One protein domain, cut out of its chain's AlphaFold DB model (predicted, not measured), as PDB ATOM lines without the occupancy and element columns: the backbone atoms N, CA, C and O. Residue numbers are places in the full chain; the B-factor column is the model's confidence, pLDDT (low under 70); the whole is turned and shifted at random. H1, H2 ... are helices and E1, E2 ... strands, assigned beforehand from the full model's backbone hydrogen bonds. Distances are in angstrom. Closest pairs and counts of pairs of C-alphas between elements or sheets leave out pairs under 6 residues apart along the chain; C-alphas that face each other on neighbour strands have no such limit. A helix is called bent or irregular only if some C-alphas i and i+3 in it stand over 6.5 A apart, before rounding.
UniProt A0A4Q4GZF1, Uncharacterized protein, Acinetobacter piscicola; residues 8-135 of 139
ATOM      1  N   THR A   8     -30.639 -19.784   1.658       91.94
ATOM      2  CA  THR A   8     -30.463 -18.972   0.450       91.94
ATOM      3  C   THR A   8     -29.299 -19.523  -0.357       91.94
ATOM      4  O   THR A   8     -28.203 -19.704   0.168       91.94
ATOM      5  N   VAL A   9     -29.533 -19.772  -1.642       91.88
ATOM      6  CA  VAL A   9     -28.513 -20.252  -2.577       91.88
ATOM      7  C   VAL A   9     -28.127 -19.108  -3.505       91.88
ATOM      8  O   VAL A   9     -28.970 -18.603  -4.248       91.88
ATOM      9  N   ASN A  10     -26.855 -18.726  -3.487       91.50
ATOM     10  CA  ASN A  10     -26.284 -17.777  -4.433       91.50
ATOM     11  C   ASN A  10     -25.546 -18.551  -5.523       91.50
ATOM     12  O   ASN A  10     -24.694 -19.388  -5.226       91.50
ATOM     13  N   HIS A  11     -25.888 -18.284  -6.779       91.19
ATOM     14  CA  HIS A  11     -25.266 -18.927  -7.932       91.19
ATOM     15  C   HIS A  11     -24.085 -18.105  -8.439       91.19
ATOM     16  O   HIS A  11     -24.193 -16.888  -8.577       91.19
ATOM     17  N   HIS A  12     -23.000 -18.798  -8.763       89.56
ATOM     18  CA  HIS A  12     -21.772 -18.230  -9.312       89.56
ATOM     19  C   HIS A  12     -21.460 -18.845 -10.679       89.56
ATOM     20  O   HIS A  12     -22.149 -19.754 -11.150       89.56
ATOM     21  N   GLU A  13     -20.411 -18.344 -11.327       87.06
ATOM     22  CA  GLU A  13     -19.876 -18.938 -12.555       87.06
ATOM     23  C   GLU A  13     -19.366 -20.375 -12.312       87.06
ATOM     24  O   GLU A  13     -19.081 -20.772 -11.180       87.06
ATOM     25  N   ASN A  14     -19.232 -21.164 -13.385       86.00
ATOM     26  CA  ASN A  14     -18.712 -22.542 -13.355       86.00
ATOM     27  C   ASN A  14     -19.508 -23.520 -12.468       86.00
ATOM     28  O   ASN A  14     -18.914 -24.360 -11.796       86.00
ATOM     29  N   ASP A  15     -20.839 -23.402 -12.450       86.50
ATOM     30  CA  ASP A  15     -21.744 -24.276 -11.680       86.50
ATOM     31  C   ASP A  15     -21.438 -24.333 -10.169       86.50
ATOM     32  O   ASP A  15     -21.763 -25.302  -9.476       86.50
ATOM     33  N   LYS A  16     -20.864 -23.252  -9.632       91.94
ATOM     34  CA  LYS A  16     -20.613 -23.092  -8.200       91.94
ATOM     35  C   LYS A  16     -21.753 -22.377  -7.495       91.94
ATOM     36  O   LYS A  16     -22.442 -21.531  -8.067       91.94
ATOM     37  N   VAL A  17     -21.932 -22.703  -6.219       92.31
ATOM     38  CA  VAL A  17     -22.916 -22.057  -5.348       92.31
ATOM     39  C   VAL A  17     -22.326 -21.731  -3.984       92.31
ATOM     40  O   VAL A  17     -21.528 -22.501  -3.451       92.31
ATOM     41  N   SER A  18     -22.741 -20.611  -3.398       92.12
ATOM     42  CA  SER A  18     -22.556 -20.346  -1.968       92.12
ATOM     43  C   SER A  18     -23.906 -20.393  -1.261       92.12
ATOM     44  O   SER A  18     -24.945 -20.080  -1.848       92.12
ATOM     45  N   LEU A  19     -23.902 -20.840  -0.006       91.44
ATOM     46  CA  LEU A  19     -25.118 -21.021   0.779       91.44
ATOM     47  C   LEU A  19     -25.108 -20.058   1.966       91.44
ATOM     48  O   LEU A  19     -24.087 -19.907   2.643       91.44
ATOM     49  N   LEU A  20     -26.259 -19.448   2.228       91.06
ATOM     50  CA  LEU A  20     -26.536 -18.733   3.468       91.06
ATOM     51  C   LEU A  20     -27.629 -19.484   4.224       91.06
ATOM     52  O   LEU A  20     -28.642 -19.837   3.625       91.06
ATOM     53  N   ILE A  21     -27.451 -19.690   5.523       89.44
ATOM     54  CA  ILE A  21     -28.446 -20.302   6.408       89.44
ATOM     55  C   ILE A  21     -28.969 -19.203   7.319       89.44
ATOM     56  O   ILE A  21     -28.175 -18.525   7.968       89.44
ATOM     57  N   ASP A  22     -30.279 -18.952   7.293       89.06
ATOM     58  CA  ASP A  22     -30.894 -17.809   7.986       89.06
ATOM     59  C   ASP A  22     -30.229 -16.464   7.623       89.06
ATOM     60  O   ASP A  22     -30.064 -15.562   8.444       89.06
ATOM     61  N   GLY A  23     -29.798 -16.340   6.363       87.31
ATOM     62  CA  GLY A  23     -29.102 -15.158   5.847       87.31
ATOM     63  C   GLY A  23     -27.635 -15.029   6.272       87.31
ATOM     64  O   GLY A  23     -26.977 -14.083   5.842       87.31
ATOM     65  N   GLN A  24     -27.094 -15.965   7.056       88.38
ATOM     66  CA  GLN A  24     -25.690 -15.968   7.470       88.38
ATOM     67  C   GLN A  24     -24.839 -16.898   6.602       88.38
ATOM     68  O   GLN A  24     -25.280 -18.003   6.273       88.38
ATOM     69  N   PRO A  25     -23.605 -16.503   6.242       88.38
ATOM     70  CA  PRO A  25     -22.710 -17.382   5.508       88.38
ATOM     71  C   PRO A  25     -22.277 -18.572   6.368       88.38
ATOM     72  O   PRO A  25     -22.133 -18.476   7.587       88.38
ATOM     73  N   ILE A  26     -22.006 -19.703   5.715       87.38
ATOM     74  CA  ILE A  26     -21.493 -20.910   6.384       87.38
ATOM     75  C   ILE A  26     -20.170 -20.627   7.128       87.38
ATOM     76  O   ILE A  26     -19.918 -21.176   8.210       87.38
ATOM     77  N   SER A  27     -19.341 -19.742   6.569       82.50
ATOM     78  CA  SER A  27     -18.131 -19.216   7.191       82.50
ATOM     79  C   SER A  27     -18.073 -17.698   7.054       82.50
ATOM     80  O   SER A  27     -18.276 -17.163   5.971       82.50
ATOM     81  N   GLU A  28     -17.740 -17.002   8.140       81.69
ATOM     82  CA  GLU A  28     -17.487 -15.554   8.114       81.69
ATOM     83  C   GLU A  28     -16.098 -15.208   7.556       81.69
ATOM     84  O   GLU A  28     -15.837 -14.064   7.191       81.69
ATOM     85  N   ARG A  29     -15.183 -16.185   7.528       84.00
ATOM     86  CA  ARG A  29     -13.768 -15.966   7.200       84.00
ATOM     87  C   ARG A  29     -13.375 -16.493   5.829       84.00
ATOM     88  O   ARG A  29     -12.451 -15.958   5.221       84.00
ATOM     89  N   TYR A  30     -14.027 -17.558   5.380       80.88
ATOM     90  CA  TYR A  30     -13.714 -18.218   4.123       80.88
ATOM     91  C   TYR A  30     -14.865 -18.038   3.147       80.88
ATOM     92  O   TYR A  30     -16.020 -18.279   3.497       80.88
ATOM     93  N   ASP A  31     -14.533 -17.659   1.916       84.38
ATOM     94  CA  ASP A  31     -15.490 -17.685   0.820       84.38
ATOM     95  C   ASP A  31     -15.618 -19.128   0.318       84.38
ATOM     96  O   ASP A  31     -14.718 -19.663  -0.336       84.38
ATOM     97  N   ILE A  32     -16.686 -19.804   0.744       89.00
ATOM     98  CA  ILE A  32     -16.896 -21.228   0.476       89.00
ATOM     99  C   ILE A  32     -17.855 -21.394  -0.697       89.00
ATOM    100  O   ILE A  32     -19.035 -21.040  -0.621       89.00
ATOM    101  N   HIS A  33     -17.341 -22.008  -1.760       91.88
ATOM    102  CA  HIS A  33     -18.102 -22.396  -2.938       91.88
ATOM    103  C   HIS A  33     -18.224 -23.917  -3.018       91.88
ATOM    104  O   HIS A  33     -17.229 -24.640  -2.971       91.88
ATOM    105  N   HIS A  34     -19.448 -24.396  -3.200       91.56
ATOM    106  CA  HIS A  34     -19.769 -25.803  -3.402       91.56
ATOM    107  C   HIS A  34     -20.141 -26.064  -4.859       91.56
ATOM    108  O   HIS A  34     -20.561 -25.154  -5.576       91.56
ATOM    109  N   GLU A  35     -20.003 -27.315  -5.298       93.56
ATOM    110  CA  GLU A  35     -20.647 -27.745  -6.539       93.56
ATOM    111  C   GLU A  35     -22.164 -27.613  -6.408       93.56
ATOM    112  O   GLU A  35     -22.733 -27.869  -5.345       93.56
ATOM    113  N   LYS A  36     -22.841 -27.266  -7.505       91.19
ATOM    114  CA  LYS A  36     -24.306 -27.159  -7.547       91.19
ATOM    115  C   LYS A  36     -25.033 -28.428  -7.077       91.19
ATOM    116  O   LYS A  36     -26.153 -28.315  -6.581       91.19
ATOM    117  N   SER A  37     -24.401 -29.604  -7.182       92.00
ATOM    118  CA  SER A  37     -24.941 -30.884  -6.692       92.00
ATOM    119  C   SER A  37     -25.271 -30.873  -5.199       92.00
ATOM    120  O   SER A  37     -26.200 -31.568  -4.792       92.00
ATOM    121  N   VAL A  38     -24.602 -30.027  -4.403       92.12
ATOM    122  CA  VAL A  38     -24.858 -29.906  -2.959       92.12
ATOM    123  C   VAL A  38     -26.320 -29.570  -2.667       92.12
ATOM    124  O   VAL A  38     -26.860 -29.969  -1.643       92.12
ATOM    125  N   ILE A  39     -26.995 -28.854  -3.575       90.88
ATOM    126  CA  ILE A  39     -28.409 -28.503  -3.418       90.88
ATOM    127  C   ILE A  39     -29.260 -29.772  -3.422       90.88
ATOM    128  O   ILE A  39     -30.189 -29.883  -2.628       90.88
ATOM    129  N   ASP A  40     -28.961 -30.713  -4.314       91.88
ATOM    130  CA  ASP A  40     -29.718 -31.956  -4.443       91.88
ATOM    131  C   ASP A  40     -29.416 -32.916  -3.291       91.88
ATOM    132  O   ASP A  40     -30.339 -33.533  -2.763       91.88
ATOM    133  N   GLU A  41     -28.171 -32.940  -2.811       93.25
ATOM    134  CA  GLU A  41     -27.793 -33.639  -1.576       93.25
ATOM    135  C   GLU A  41     -28.555 -33.086  -0.365       93.25
ATOM    136  O   GLU A  41     -29.122 -33.846   0.417       93.25
ATOM    137  N   LEU A  42     -28.663 -31.758  -0.248       91.38
ATOM    138  CA  LEU A  42     -29.442 -31.116   0.809       91.38
ATOM    139  C   LEU A  42     -30.941 -31.452   0.708       91.38
ATOM    140  O   LEU A  42     -31.574 -31.686   1.735       91.38
ATOM    141  N   LYS A  43     -31.518 -31.527  -0.507       90.06
ATOM    142  CA  LYS A  43     -32.921 -31.969  -0.736       90.06
ATOM    143  C   LYS A  43     -33.163 -33.389  -0.260       90.06
ATOM    144  O   LYS A  43     -34.248 -33.668   0.249       90.06
ATOM    145  N   ALA A  44     -32.173 -34.250  -0.451       91.94
ATOM    146  CA  ALA A  44     -32.249 -35.664  -0.132       91.94
ATOM    147  C   ALA A  44     -31.978 -35.984   1.346       91.94
ATOM    148  O   ALA A  44     -32.206 -37.120   1.743       91.94
ATOM    149  N   LEU A  45     -31.519 -35.021   2.159       91.56
ATOM    150  CA  LEU A  45     -31.318 -35.240   3.595       91.56
ATOM    151  C   LEU A  45     -32.635 -35.609   4.281       91.56
ATOM    152  O   LEU A  45     -33.633 -34.883   4.173       91.56
ATOM    153  N   ASP A  46     -32.612 -36.689   5.056       91.12
ATOM    154  CA  ASP A  46     -33.678 -36.996   6.007       91.12
ATOM    155  C   ASP A  46     -33.514 -36.178   7.293       91.12
ATOM    156  O   ASP A  46     -32.442 -35.649   7.598       91.12
ATOM    157  N   ASP A  47     -34.593 -36.066   8.063       90.56
ATOM    158  CA  ASP A  47     -34.548 -35.393   9.356       90.56
ATOM    159  C   ASP A  47     -33.524 -36.047  10.303       90.56
ATOM    160  O   ASP A  47     -33.416 -37.271  10.391       90.56
ATOM    161  N   GLY A  48     -32.736 -35.219  10.989       88.94
ATOM    162  CA  GLY A  48     -31.637 -35.642  11.856       88.94
ATOM    163  C   GLY A  48     -30.350 -36.050  11.131       88.94
ATOM    164  O   GLY A  48     -29.330 -36.248  11.797       88.94
ATOM    165  N   GLN A  49     -30.343 -36.154   9.797       92.12
ATOM    166  CA  GLN A  49     -29.117 -36.414   9.042       92.12
ATOM    167  C   GLN A  49     -28.271 -35.150   8.880       92.12
ATOM    168  O   GLN A  49     -28.771 -34.022   8.854       92.12
ATOM    169  N   ALA A  50     -26.963 -35.366   8.738       92.25
ATOM    170  CA  ALA A  50     -25.980 -34.316   8.548       92.25
ATOM    171  C   ALA A  50     -25.253 -34.479   7.210       92.25
ATOM    172  O   ALA A  50     -24.761 -35.562   6.897       92.25
ATOM    173  N   LEU A  51     -25.115 -33.381   6.470       93.94
ATOM    174  CA  LEU A  51     -24.231 -33.269   5.316       93.94
ATOM    175  C   LEU A  51     -22.998 -32.459   5.710       93.94
ATOM    176  O   LEU A  51     -23.105 -31.306   6.135       93.94
ATOM    177  N   LYS A  52     -21.816 -33.058   5.566       93.94
ATOM    178  CA  LYS A  52     -20.541 -32.361   5.752       93.94
ATOM    179  C   LYS A  52     -20.325 -31.407   4.576       93.94
ATOM    180  O   LYS A  52     -20.366 -31.835   3.430       93.94
ATOM    181  N   LEU A  53     -20.087 -30.130   4.863       92.25
ATOM    182  CA  LEU A  53     -19.922 -29.104   3.833       92.25
ATOM    183  C   LEU A  53     -18.462 -28.777   3.565       92.25
ATOM    184  O   LEU A  53     -18.029 -28.742   2.416       92.25
ATOM    185  N   PHE A  54     -17.709 -28.487   4.622       91.62
ATOM    186  CA  PHE A  54     -16.300 -28.146   4.495       91.62
ATOM    187  C   PHE A  54     -15.543 -28.482   5.773       91.62
ATOM    188  O   PHE A  54     -16.120 -28.616   6.858       91.62
ATOM    189  N   GLU A  55     -14.227 -28.584   5.631       92.88
ATOM    190  CA  GLU A  55     -13.315 -28.811   6.739       92.88
ATOM    191  C   GLU A  55     -12.227 -27.748   6.763       92.88
ATOM    192  O   GLU A  55     -11.724 -27.321   5.726       92.88
ATOM    193  N   GLN A  56     -11.853 -27.335   7.967       92.19
ATOM    194  CA  GLN A  56     -10.728 -26.451   8.212       92.19
ATOM    195  C   GLN A  56      -9.680 -27.215   9.013       92.19
ATOM    196  O   GLN A  56      -9.919 -27.611  10.153       92.19
ATOM    197  N   PHE A  57      -8.504 -27.392   8.422       92.81
ATOM    198  CA  PHE A  57      -7.348 -27.944   9.115       92.81
ATOM    199  C   PHE A  57      -6.895 -27.027  10.259       92.81
ATOM    200  O   PHE A  57      -6.901 -25.801  10.112       92.81
ATOM    201  N   ILE A  58      -6.481 -27.622  11.381       92.31
ATOM    202  CA  ILE A  58      -5.928 -26.891  12.527       92.31
ATOM    203  C   ILE A  58      -4.468 -27.292  12.735       92.31
ATOM    204  O   ILE A  58      -3.584 -26.450  12.603       92.31
ATOM    205  N   PHE A  59      -4.205 -28.561  13.051       92.50
ATOM    206  CA  PHE A  59      -2.848 -29.091  13.185       92.50
ATOM    207  C   PHE A  59      -2.830 -30.609  12.993       92.50
ATOM    208  O   PHE A  59      -3.863 -31.277  13.087       92.50
ATOM    209  N   SER A  60      -1.645 -31.158  12.745       93.06
ATOM    210  CA  SER A  60      -1.407 -32.596  12.726       93.06
ATOM    211  C   SER A  60      -0.016 -32.932  13.243       93.06
ATOM    212  O   SER A  60       0.864 -32.073  13.317       93.06
ATOM    213  N   HIS A  61       0.173 -34.194  13.599       88.50
ATOM    214  CA  HIS A  61       1.484 -34.794  13.791       88.50
ATOM    215  C   HIS A  61       1.484 -36.215  13.232       88.50
ATOM    216  O   HIS A  61       0.431 -36.780  12.921       88.50
ATOM    217  N   GLN A  62       2.676 -36.778  13.080       88.06
ATOM    218  CA  GLN A  62       2.858 -38.130  12.580       88.06
ATOM    219  C   GLN A  62       3.675 -38.943  13.571       88.06
ATOM    220  O   GLN A  62       4.738 -38.502  14.006       88.06
ATOM    221  N   ASP A  63       3.192 -40.147  13.854       82.94
ATOM    222  CA  ASP A  63       3.852 -41.121  14.709       82.94
ATOM    223  C   ASP A  63       4.075 -42.390  13.875       82.94
ATOM    224  O   ASP A  63       3.138 -43.127  13.554       82.94
ATOM    225  N   LEU A  64       5.327 -42.657  13.490       84.56
ATOM    226  CA  LEU A  64       5.689 -43.750  12.574       84.56
ATOM    227  C   LEU A  64       4.940 -43.646  11.226       84.56
ATOM    228  O   LEU A  64       5.243 -42.772  10.423       84.56
ATOM    229  N   ASN A  65       3.975 -44.540  10.981       86.31
ATOM    230  CA  ASN A  65       3.160 -44.612   9.761       86.31
ATOM    231  C   ASN A  65       1.712 -44.133   9.990       86.31
ATOM    232  O   ASN A  65       0.819 -44.467   9.205       86.31
ATOM    233  N   LEU A  66       1.473 -43.432  11.102       91.38
ATOM    234  CA  LEU A  66       0.174 -42.918  11.515       91.38
ATOM    235  C   LEU A  66       0.189 -41.397  11.424       91.38
ATOM    236  O   LEU A  66       1.087 -40.756  11.964       91.38
ATOM    237  N   GLU A  67      -0.823 -40.817  10.790       93.75
ATOM    238  CA  GLU A  67      -1.060 -39.378  10.841       93.75
ATOM    239  C   GLU A  67      -2.253 -39.078  11.742       93.75
ATOM    240  O   GLU A  67      -3.346 -39.619  11.569       93.75
ATOM    241  N   HIS A  68      -2.019 -38.186  12.693       93.75
ATOM    242  CA  HIS A  68      -2.980 -37.674  13.650       93.75
ATOM    243  C   HIS A  68      -3.327 -36.247  13.236       93.75
ATOM    244  O   HIS A  68      -2.503 -35.350  13.399       93.75
ATOM    245  N   ALA A  69      -4.523 -36.019  12.700       96.00
ATOM    246  CA  ALA A  69      -4.973 -34.705  12.254       96.00
ATOM    247  C   ALA A  69      -6.160 -34.207  13.079       96.00
ATOM    248  O   ALA A  69      -7.065 -34.964  13.426       96.00
ATOM    249  N   TYR A  70      -6.169 -32.909  13.362       95.44
ATOM    250  CA  TYR A  70      -7.223 -32.225  14.097       95.44
ATOM    251  C   TYR A  70      -7.802 -31.118  13.217       95.44
ATOM    252  O   TYR A  70      -7.069 -30.274  12.689       95.44
ATOM    253  N   LEU A  71      -9.120 -31.131  13.033       95.44
ATOM    254  CA  LEU A  71      -9.824 -30.272  12.082       95.44
ATOM    255  C   LEU A  71     -11.162 -29.784  12.639       95.44
ATOM    256  O   LEU A  71     -11.774 -30.433  13.484       95.44
ATOM    257  N   TYR A  72     -11.640 -28.650  12.139       93.38
ATOM    258  CA  TYR A  72     -13.046 -28.286  12.254       93.38
ATOM    259  C   TYR A  72     -13.809 -28.858  11.074       93.38
ATOM    260  O   TYR A  72     -13.457 -28.598   9.928       93.38
ATOM    261  N   SER A  73     -14.880 -29.588  11.350       93.69
ATOM    262  CA  SER A  73     -15.838 -30.022  10.345       93.69
ATOM    263  C   SER A  73     -17.109 -29.198  10.488       93.69
ATOM    264  O   SER A  73     -17.716 -29.176  11.562       93.69
ATOM    265  N   THR A  74     -17.493 -28.499   9.422       92.50
ATOM    266  CA  THR A  74     -18.767 -27.786   9.368       92.50
ATOM    267  C   THR A  74     -19.759 -28.607   8.568       92.50
ATOM    268  O   THR A  74     -19.517 -28.945   7.407       92.50
ATOM    269  N   CYS A  75     -20.891 -28.896   9.193       92.94
ATOM    270  CA  CYS A  75     -21.979 -29.665   8.623       92.94
ATOM    271  C   CYS A  75     -23.261 -28.837   8.622       92.94
ATOM    272  O   CYS A  75     -23.450 -27.962   9.468       92.94
ATOM    273  N   ILE A  76     -24.166 -29.175   7.714       92.81
ATOM    274  CA  ILE A  76     -25.577 -28.824   7.830       92.81
ATOM    275  C   ILE A  76     -26.329 -30.045   8.339       92.81
ATOM    276  O   ILE A  76     -26.144 -31.143   7.822       92.81
ATOM    277  N   VAL A  77     -27.181 -29.844   9.336       92.69
ATOM    278  CA  VAL A  77     -28.085 -30.860   9.873       92.69
ATOM    279  C   VAL A  77     -29.507 -30.463   9.519       92.69
ATOM    280  O   VAL A  77     -29.904 -29.322   9.765       92.69
ATOM    281  N   LYS A  78     -30.278 -31.393   8.957       91.69
ATOM    282  CA  LYS A  78     -31.712 -31.177   8.769       91.69
ATOM    283  C   LYS A  78     -32.430 -31.391  10.098       91.69
ATOM    284  O   LYS A  78     -32.202 -32.398  10.767       91.69
ATOM    285  N   LYS A  79     -33.263 -30.428  10.482       90.25
ATOM    286  CA  LYS A  79     -34.123 -30.487  11.663       90.25
ATOM    287  C   LYS A  79     -35.535 -30.072  11.288       90.25
ATOM    288  O   LYS A  79     -35.828 -28.887  11.124       90.25
ATOM    289  N   ASN A  80     -36.421 -31.054  11.204       86.12
ATOM    290  CA  ASN A  80     -37.773 -30.928  10.682       86.12
ATOM    291  C   ASN A  80     -37.747 -30.285   9.282       86.12
ATOM    292  O   ASN A  80     -37.107 -30.792   8.359       86.12
ATOM    293  N   ASP A  81     -38.409 -29.137   9.147       83.56
ATOM    294  CA  ASP A  81     -38.490 -28.372   7.911       83.56
ATOM    295  C   ASP A  81     -37.340 -27.369   7.740       83.56
ATOM    296  O   ASP A  81     -37.358 -26.631   6.764       83.56
ATOM    297  N   ALA A  82     -36.356 -27.300   8.644       89.56
ATOM    298  CA  ALA A  82     -35.261 -26.325   8.606       89.56
ATOM    299  C   ALA A  82     -33.869 -26.977   8.620       89.56
ATOM    300  O   ALA A  82     -33.720 -28.185   8.817       89.56
ATOM    301  N   TYR A  83     -32.840 -26.156   8.409       91.31
ATOM    302  CA  TYR A  83     -31.439 -26.566   8.423       91.31
ATOM    303  C   TYR A  83     -30.652 -25.775   9.459       91.31
ATOM    304  O   TYR A  83     -30.795 -24.560   9.558       91.31
ATOM    305  N   GLU A  84     -29.779 -26.456  10.195       91.62
ATOM    306  CA  GLU A  84     -28.885 -25.837  11.172       91.62
ATOM    307  C   GLU A  84     -27.424 -26.135  10.846       91.62
ATOM    308  O   GLU A  84     -27.072 -27.241  10.431       91.62
ATOM    309  N   ILE A  85     -26.553 -25.156  11.085       90.31
ATOM    310  CA  ILE A  85     -25.109 -25.355  10.980       90.31
ATOM    311  C   ILE A  85     -24.596 -25.988  12.274       90.31
ATOM    312  O   ILE A  85     -24.725 -25.414  13.356       90.31
ATOM    313  N   ALA A  86     -23.932 -27.133  12.153       90.19
ATOM    314  CA  ALA A  86     -23.178 -27.763  13.226       90.19
ATOM    315  C   ALA A  86     -21.675 -27.658  12.939       90.19
ATOM    316  O   ALA A  86     -21.224 -27.919  11.825       90.19
ATOM    317  N   ARG A  87     -20.886 -27.287  13.951       90.88
ATOM    318  CA  ARG A  87     -19.422 -27.206  13.863       90.88
ATOM    319  C   ARG A  87     -18.820 -28.154  14.882       90.88
ATOM    320  O   ARG A  87     -19.093 -28.036  16.073       90.88
ATOM    321  N   ASN A  88     -18.011 -29.086  14.404       93.06
ATOM    322  CA  ASN A  88     -17.429 -30.146  15.211       93.06
ATOM    323  C   ASN A  88     -15.910 -30.039  15.189       93.06
ATOM    324  O   ASN A  88     -15.320 -29.884  14.122       93.06
ATOM    325  N   PHE A  89     -15.277 -30.169  16.352       96.00
ATOM    326  CA  PHE A  89     -13.842 -30.420  16.426       96.00
ATOM    327  C   PHE A  89     -13.618 -31.922  16.253       96.00
ATOM    328  O   PHE A  89     -14.191 -32.723  16.987       96.00
ATOM    329  N   VAL A  90     -12.852 -32.308  15.243       96.50
ATOM    330  CA  VAL A  90     -12.709 -33.691  14.793       96.50
ATOM    331  C   VAL A  90     -11.248 -34.094  14.852       96.50
ATOM    332  O   VAL A  90     -10.366 -33.363  14.408       96.50
ATOM    333  N   TYR A  91     -11.020 -35.291  15.372       96.31
ATOM    334  CA  TYR A  91      -9.780 -36.026  15.230       96.31
ATOM    335  C   TYR A  91      -9.907 -37.018  14.075       96.31
ATOM    336  O   TYR A  91     -10.860 -37.797  14.029       96.31
ATOM    337  N   ARG A  92      -8.941 -36.996  13.160       97.38
ATOM    338  CA  ARG A  92      -8.799 -37.945  12.059       97.38
ATOM    339  C   ARG A  92      -7.491 -38.706  12.233       97.38
ATOM    340  O   ARG A  92      -6.427 -38.098  12.316       97.38
ATOM    341  N   LEU A  93      -7.583 -40.029  12.245       96.38
ATOM    342  CA  LEU A  93      -6.439 -40.929  12.189       96.38
ATOM    343  C   LEU A  93      -6.341 -41.512  10.782       96.38
ATOM    344  O   LEU A  93      -7.287 -42.138  10.299       96.38
ATOM    345  N   THR A  94      -5.186 -41.340  10.152       96.12
ATOM    346  CA  THR A  94      -4.871 -41.941   8.857       96.12
ATOM    347  C   THR A  94      -3.767 -42.970   9.042       96.12
ATOM    348  O   THR A  94      -2.710 -42.668   9.593       96.12
ATOM    349  N   VAL A  95      -4.004 -44.187   8.554       94.12
ATOM    350  CA  VAL A  95      -3.030 -45.285   8.562       94.12
ATOM    351  C   VAL A  95      -2.737 -45.674   7.124       94.12
ATOM    352  O   VAL A  95      -3.660 -45.837   6.325       94.12
ATOM    353  N   SER A  96      -1.458 -45.836   6.780       89.31
ATOM    354  CA  SER A  96      -1.068 -46.220   5.420       89.31
ATOM    355  C   SER A  96      -1.788 -47.495   4.960       89.31
ATOM    356  O   SER A  96      -1.773 -48.519   5.646       89.31
ATOM    357  N   GLY A  97      -2.439 -47.420   3.795       89.31
ATOM    358  CA  GLY A  97      -3.201 -48.525   3.207       89.31
ATOM    359  C   GLY A  97      -4.594 -48.759   3.803       89.31
ATOM    360  O   GLY A  97      -5.230 -49.746   3.439       89.31
ATOM    361  N   GLN A  98      -5.086 -47.887   4.691       93.06
ATOM    362  CA  GLN A  98      -6.417 -47.999   5.299       93.06
ATOM    363  C   GLN A  98      -7.241 -46.720   5.103       93.06
ATOM    364  O   GLN A  98      -6.702 -45.632   4.902       93.06
ATOM    365  N   ALA A  99      -8.567 -46.858   5.170       93.81
ATOM    366  CA  ALA A  99      -9.462 -45.708   5.184       93.81
ATOM    367  C   ALA A  99      -9.282 -44.910   6.494       93.81
ATOM    368  O   ALA A  99      -9.134 -45.531   7.550       93.81
ATOM    369  N   PRO A 100      -9.315 -43.564   6.457       94.38
ATOM    370  CA  PRO A 100      -9.217 -42.759   7.669       94.38
ATOM    371  C   PRO A 100     -10.380 -43.024   8.630       94.38
ATOM    372  O   PRO A 100     -11.524 -43.184   8.201       94.38
ATOM    373  N   SER A 101     -10.099 -43.004   9.932       95.25
ATOM    374  CA  SER A 101     -11.127 -43.021  10.977       95.25
ATOM    375  C   SER A 101     -11.286 -41.636  11.590       95.25
ATOM    376  O   SER A 101     -10.291 -40.981  11.902       95.25
ATOM    377  N   GLU A 102     -12.529 -41.203  11.800       95.44
ATOM    378  CA  GLU A 102     -12.851 -39.886  12.350       95.44
ATOM    379  C   GLU A 102     -13.639 -39.985  13.653       95.44
ATOM    380  O   GLU A 102     -14.554 -40.798  13.792       95.44
ATOM    381  N   HIS A 103     -13.317 -39.094  14.588       94.88
ATOM    382  CA  HIS A 103     -13.993 -38.979  15.869       94.88
ATOM    383  C   HIS A 103     -14.244 -37.514  16.211       94.88
ATOM    384  O   HIS A 103     -13.323 -36.699  16.221       94.88
ATOM    385  N   VAL A 104     -15.493 -37.178  16.540       94.00
ATOM    386  CA  VAL A 104     -15.821 -35.862  17.098       94.00
ATOM    387  C   VAL A 104     -15.300 -35.799  18.532       94.00
ATOM    388  O   VAL A 104     -15.683 -36.605  19.382       94.00
ATOM    389  N   ILE A 105     -14.430 -34.833  18.803       94.38
ATOM    390  CA  ILE A 105     -13.935 -34.538  20.144       94.38
ATOM    391  C   ILE A 105     -15.006 -33.728  20.874       94.38
ATOM    392  O   ILE A 105     -15.486 -32.707  20.378       94.38
ATOM    393  N   THR A 106     -15.366 -34.178  22.075       92.75
ATOM    394  CA  THR A 106     -16.387 -33.539  22.910       92.75
ATOM    395  C   THR A 106     -15.852 -33.235  24.304       92.75
ATOM    396  O   THR A 106     -14.981 -33.936  24.821       92.75
ATOM    397  N   ASN A 107     -16.419 -32.211  24.937       89.50
ATOM    398  CA  ASN A 107     -16.238 -31.917  26.350       89.50
ATOM    399  C   ASN A 107     -17.431 -32.495  27.122       89.50
ATOM    400  O   ASN A 107     -18.523 -31.929  27.103       89.50
ATOM    401  N   GLN A 108     -17.252 -33.663  27.748       88.19
ATOM    402  CA  GLN A 108     -18.312 -34.357  28.503       88.19
ATOM    403  C   GLN A 108     -19.598 -34.581  27.678       88.19
ATOM    404  O   GLN A 108     -20.711 -34.364  28.154       88.19
ATOM    405  N   GLY A 109     -19.441 -34.978  26.411       87.06
ATOM    406  CA  GLY A 109     -20.557 -35.204  25.487       87.06
ATOM    407  C   GLY A 109     -21.130 -33.937  24.843       87.06
ATOM    408  O   GLY A 109     -22.064 -34.036  24.053       87.06
ATOM    409  N   LYS A 110     -20.578 -32.752  25.137       88.25
ATOM    410  CA  LYS A 110     -20.935 -31.489  24.474       88.25
ATOM    411  C   LYS A 110     -19.903 -31.107  23.420       88.25
ATOM    412  O   LYS A 110     -18.727 -31.444  23.542       88.25
ATOM    413  N   ALA A 111     -20.335 -30.370  22.399       88.25
ATOM    414  CA  ALA A 111     -19.416 -29.772  21.437       88.25
ATOM    415  C   ALA A 111     -18.407 -28.864  22.161       88.25
ATOM    416  O   ALA A 111     -18.770 -28.142  23.091       88.25
ATOM    417  N   MET A 112     -17.145 -28.930  21.744       91.44
ATOM    418  CA  MET A 112     -16.067 -28.123  22.315       91.44
ATOM    419  C   MET A 112     -16.263 -26.637  21.974       91.44
ATOM    420  O   MET A 112     -16.565 -26.310  20.824       91.44
ATOM    421  N   SER A 113     -16.061 -25.739  22.944       91.44
ATOM    422  CA  SER A 113     -16.038 -24.293  22.675       91.44
ATOM    423  C   SER A 113     -14.711 -23.857  22.024       91.44
ATOM    424  O   SER A 113     -13.718 -24.588  22.099       91.44
ATOM    425  N   PRO A 114     -14.634 -22.656  21.421       90.19
ATOM    426  CA  PRO A 114     -13.365 -22.109  20.935       90.19
ATOM    427  C   PRO A 114     -12.268 -22.062  22.012       90.19
ATOM    428  O   PRO A 114     -11.107 -22.365  21.734       90.19
ATOM    429  N   GLU A 115     -12.627 -21.726  23.252       93.12
ATOM    430  CA  GLU A 115     -11.719 -21.692  24.402       93.12
ATOM    431  C   GLU A 115     -11.256 -23.096  24.801       93.12
ATOM    432  O   GLU A 115     -10.063 -23.292  25.048       93.12
ATOM    433  N   ASP A 116     -12.165 -24.077  24.812       93.00
ATOM    434  CA  ASP A 116     -11.823 -25.479  25.078       93.00
ATOM    435  C   ASP A 116     -10.801 -25.995  24.056       93.00
ATOM    436  O   ASP A 116      -9.832 -26.666  24.412       93.00
ATOM    437  N   ILE A 117     -10.993 -25.654  22.780       92.69
ATOM    438  CA  ILE A 117     -10.125 -26.096  21.682       92.69
ATOM    439  C   ILE A 117      -8.773 -25.401  21.749       92.69
ATOM    440  O   ILE A 117      -7.742 -26.052  21.591       92.69
ATOM    441  N   LYS A 118      -8.746 -24.098  22.044       93.44
ATOM    442  CA  LYS A 118      -7.490 -23.376  22.264       93.44
ATOM    443  C   LYS A 118      -6.675 -24.033  23.378       93.44
ATOM    444  O   LYS A 118      -5.506 -24.346  23.171       93.44
ATOM    445  N   LYS A 119      -7.313 -24.320  24.516       94.31
ATOM    446  CA  LYS A 119      -6.671 -25.007  25.642       94.31
ATOM    447  C   LYS A 119      -6.204 -26.415  25.266       94.31
ATOM    448  O   LYS A 119      -5.132 -26.841  25.687       94.31
ATOM    449  N   PHE A 120      -6.988 -27.142  24.472       93.19
ATOM    450  CA  PHE A 120      -6.602 -28.454  23.956       93.19
ATOM    451  C   PHE A 120      -5.309 -28.378  23.131       93.19
ATOM    452  O   PHE A 120      -4.385 -29.150  23.376       93.19
ATOM    453  N   ILE A 121      -5.222 -27.421  22.202       92.44
ATOM    454  CA  ILE A 121      -4.038 -27.207  21.359       92.44
ATOM    455  C   ILE A 121      -2.822 -26.846  22.219       92.44
ATOM    456  O   ILE A 121      -1.763 -27.448  22.059       92.44
ATOM    457  N   GLU A 122      -2.974 -25.899  23.149       93.75
ATOM    458  CA  GLU A 122      -1.900 -25.468  24.054       93.75
ATOM    459  C   GLU A 122      -1.337 -26.649  24.859       93.75
ATOM    460  O   GLU A 122      -0.125 -26.863  24.870       93.75
ATOM    461  N   ASN A 123      -2.214 -27.478  25.435       92.69
ATOM    462  CA  ASN A 123      -1.808 -28.680  26.163       92.69
ATOM    463  C   ASN A 123      -1.074 -29.691  25.266       92.69
ATOM    464  O   ASN A 123      -0.125 -30.335  25.714       92.69
ATOM    465  N   HIS A 124      -1.506 -29.865  24.010       89.94
ATOM    466  CA  HIS A 124      -0.879 -30.814  23.080       89.94
ATOM    467  C   HIS A 124       0.528 -30.368  22.680       89.94
ATOM    468  O   HIS A 124       1.455 -31.181  22.632       89.94
ATOM    469  N   VAL A 125       0.710 -29.066  22.451       89.38
ATOM    470  CA  VAL A 125       2.022 -28.467  22.182       89.38
ATOM    471  C   VAL A 125       2.931 -28.598  23.403       89.38
ATOM    472  O   VAL A 125       4.056 -29.080  23.274       89.38
ATOM    473  N   GLU A 126       2.450 -28.242  24.596       91.38
ATOM    474  CA  GLU A 126       3.229 -28.366  25.833       91.38
ATOM    475  C   GLU A 126       3.656 -29.816  26.086       91.38
ATOM    476  O   GLU A 126       4.818 -30.092  26.393       91.38
ATOM    477  N   MET A 127       2.742 -30.766  25.900       88.31
ATOM    478  CA  MET A 127       3.027 -32.188  26.057       88.31
ATOM    479  C   MET A 127       4.062 -32.679  25.039       88.31
ATOM    480  O   MET A 127       4.971 -33.428  25.400       88.31
ATOM    481  N   SER A 128       3.974 -32.208  23.794       85.12
ATOM    482  CA  SER A 128       4.962 -32.517  22.757       85.12
ATOM    483  C   SER A 128       6.356 -32.031  23.158       85.12
ATOM    484  O   SER A 128       7.318 -32.790  23.055       85.12
ATOM    485  N   LEU A 129       6.466 -30.811  23.689       86.69
ATOM    486  CA  LEU A 129       7.737 -30.206  24.100       86.69
ATOM    487  C   LEU A 129       8.335 -30.821  25.371       86.69
ATOM    488  O   LEU A 129       9.553 -30.872  25.508       86.69
ATOM    489  N   THR A 130       7.495 -31.250  26.312       88.25
ATOM    490  CA  THR A 130       7.945 -31.644  27.659       88.25
ATOM    491  C   THR A 130       8.008 -33.149  27.882       88.25
ATOM    492  O   THR A 130       8.757 -33.594  28.751       88.25
ATOM    493  N   LYS A 131       7.227 -33.943  27.136       84.88
ATOM    494  CA  LYS A 131       7.121 -35.397  27.346       84.88
ATOM    495  C   LYS A 131       7.576 -36.231  26.160       84.88
ATOM    496  O   LYS A 131       8.136 -37.300  26.377       84.88
ATOM    497  N   TYR A 132       7.296 -35.788  24.937       81.50
ATOM    498  CA  TYR A 132       7.532 -36.604  23.740       81.50
ATOM    499  C   TYR A 132       8.808 -36.235  22.994       81.50
ATOM    500  O   TYR A 132       9.391 -37.085  22.327       81.50
ATOM    501  N   THR A 133       9.273 -34.997  23.140       81.88
ATOM    502  CA  THR A 133      10.497 -34.531  22.491       81.88
ATOM    503  C   THR A 133      11.659 -34.565  23.473       81.88
ATOM    504  O   THR A 133      11.703 -33.780  24.419       81.88
ATOM    505  N   ASP A 134      12.644 -35.427  23.226       84.75
ATOM    506  CA  ASP A 134      13.950 -35.285  23.865       84.75
ATOM    507  C   ASP A 134      14.812 -34.322  23.038       84.75
ATOM    508  O   ASP A 134      15.472 -34.703  22.069       84.75
ATOM    509  N   LEU A 135      14.801 -33.049  23.440       82.81
ATOM    510  CA  LEU A 135      15.563 -31.985  22.782       82.81
ATOM    511  C   LEU A 135      17.084 -32.197  22.835       82.81
ATOM    512  O   LEU A 135      17.806 -31.493  22.138       82.81
TER     513      LEU A 135
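What this domain is: This is residues 8 to 135 of the 139 residues of an uncharacterized protein of Acinetobacter piscicola (UniProt A0A4Q4GZF1). A long, twisted sheet of three long bent strands, E3, E4 and E5, with the short E6 along one edge, makes the core of an elongated shape. At one end of it sit the short helix H1, over the sheet, and the small hairpin E1 and E2, while the long helix H2 only grazes the sheet; residues 122 to 127 of H2 stick out, and so do residues 129 to 135, of which 129 to 132 belong to H2. The printed part has 128 residues, with two named helices and six named strands in the order E1 E2 H1 E3 E4 E5 E6 H2, and its class is mixed, helices and strands. The larger sheet has the order E3 - E4 - E5 - E6, and the smaller E1 - E2; both are antiparallel. The whole is loose, with a radius of gyration of the C-alphas of 17.6 A, and spans 53 by 33 by 27 A.

How they stand to each other: E1, residues 8 to 11, and E2, residues 16 to 21, form an antiparallel hairpin, with N 10 and O 18 2.9 A apart, within hydrogen-bond range. Residues 16 to 17 of E2 also pair with residues 34 to 35, antiparallel. H1, residues 38 to 44, is near E2. E3, residues 50 to 63, E4, residues 66 to 79, E5, residues 82 to 95, and E6, residues 101 to 104, form a meander, each strand the antiparallel neighbour of the one before. E3 bends by 79 degrees at residue 53, E4 by 58 degrees at residue 70 and E5 by 60 degrees at residue 89. Backbone pairs within hydrogen-bond range are N 56 and O 72, 2.8 A, between E3 and E4; N 73 and O 88, 2.8 A, between E4 and E5; and N 91 and O 103, 2.8 A, between E5 and E6. H1 is on this sheet at a height of 9.6 A, over E4 and only just over E3, on which 3 of its 7 C-alphas fall. The closest C-alphas of H1 and E3 are those of Leu 42 and Leu 51, 7.2 A apart; those of E2 and E5 are Ile 21 and Tyr 83, 7.2 A apart. H2, residues 114 to 132, only grazes the sheet; its closest C-alpha to E5 is that of Ile 117, 7.8 A from that of Phe 89. H1 and H2 are apart. In H1 every O i to N i+4 pair is within hydrogen-bond range; in H2, 14 of 15 are.

Where its parts are: E1 begins at C-alpha 8, (-30.463, -18.972, 0.450). E3 measures 31.2 A from first to last C-alpha, E4 36.5 A and E5 37.4 A. H2 measures 25.6 A and ends at C-alpha 132, (7.532, -36.604, 23.740).

The domain as a whole: The C-alphas farthest apart are those of Asp 81 and Leu 135, 56.2 A. The link from E2 to H1, 16 residues, is long. The printed part has no cut, and no printed residue is under 70 in pLDDT.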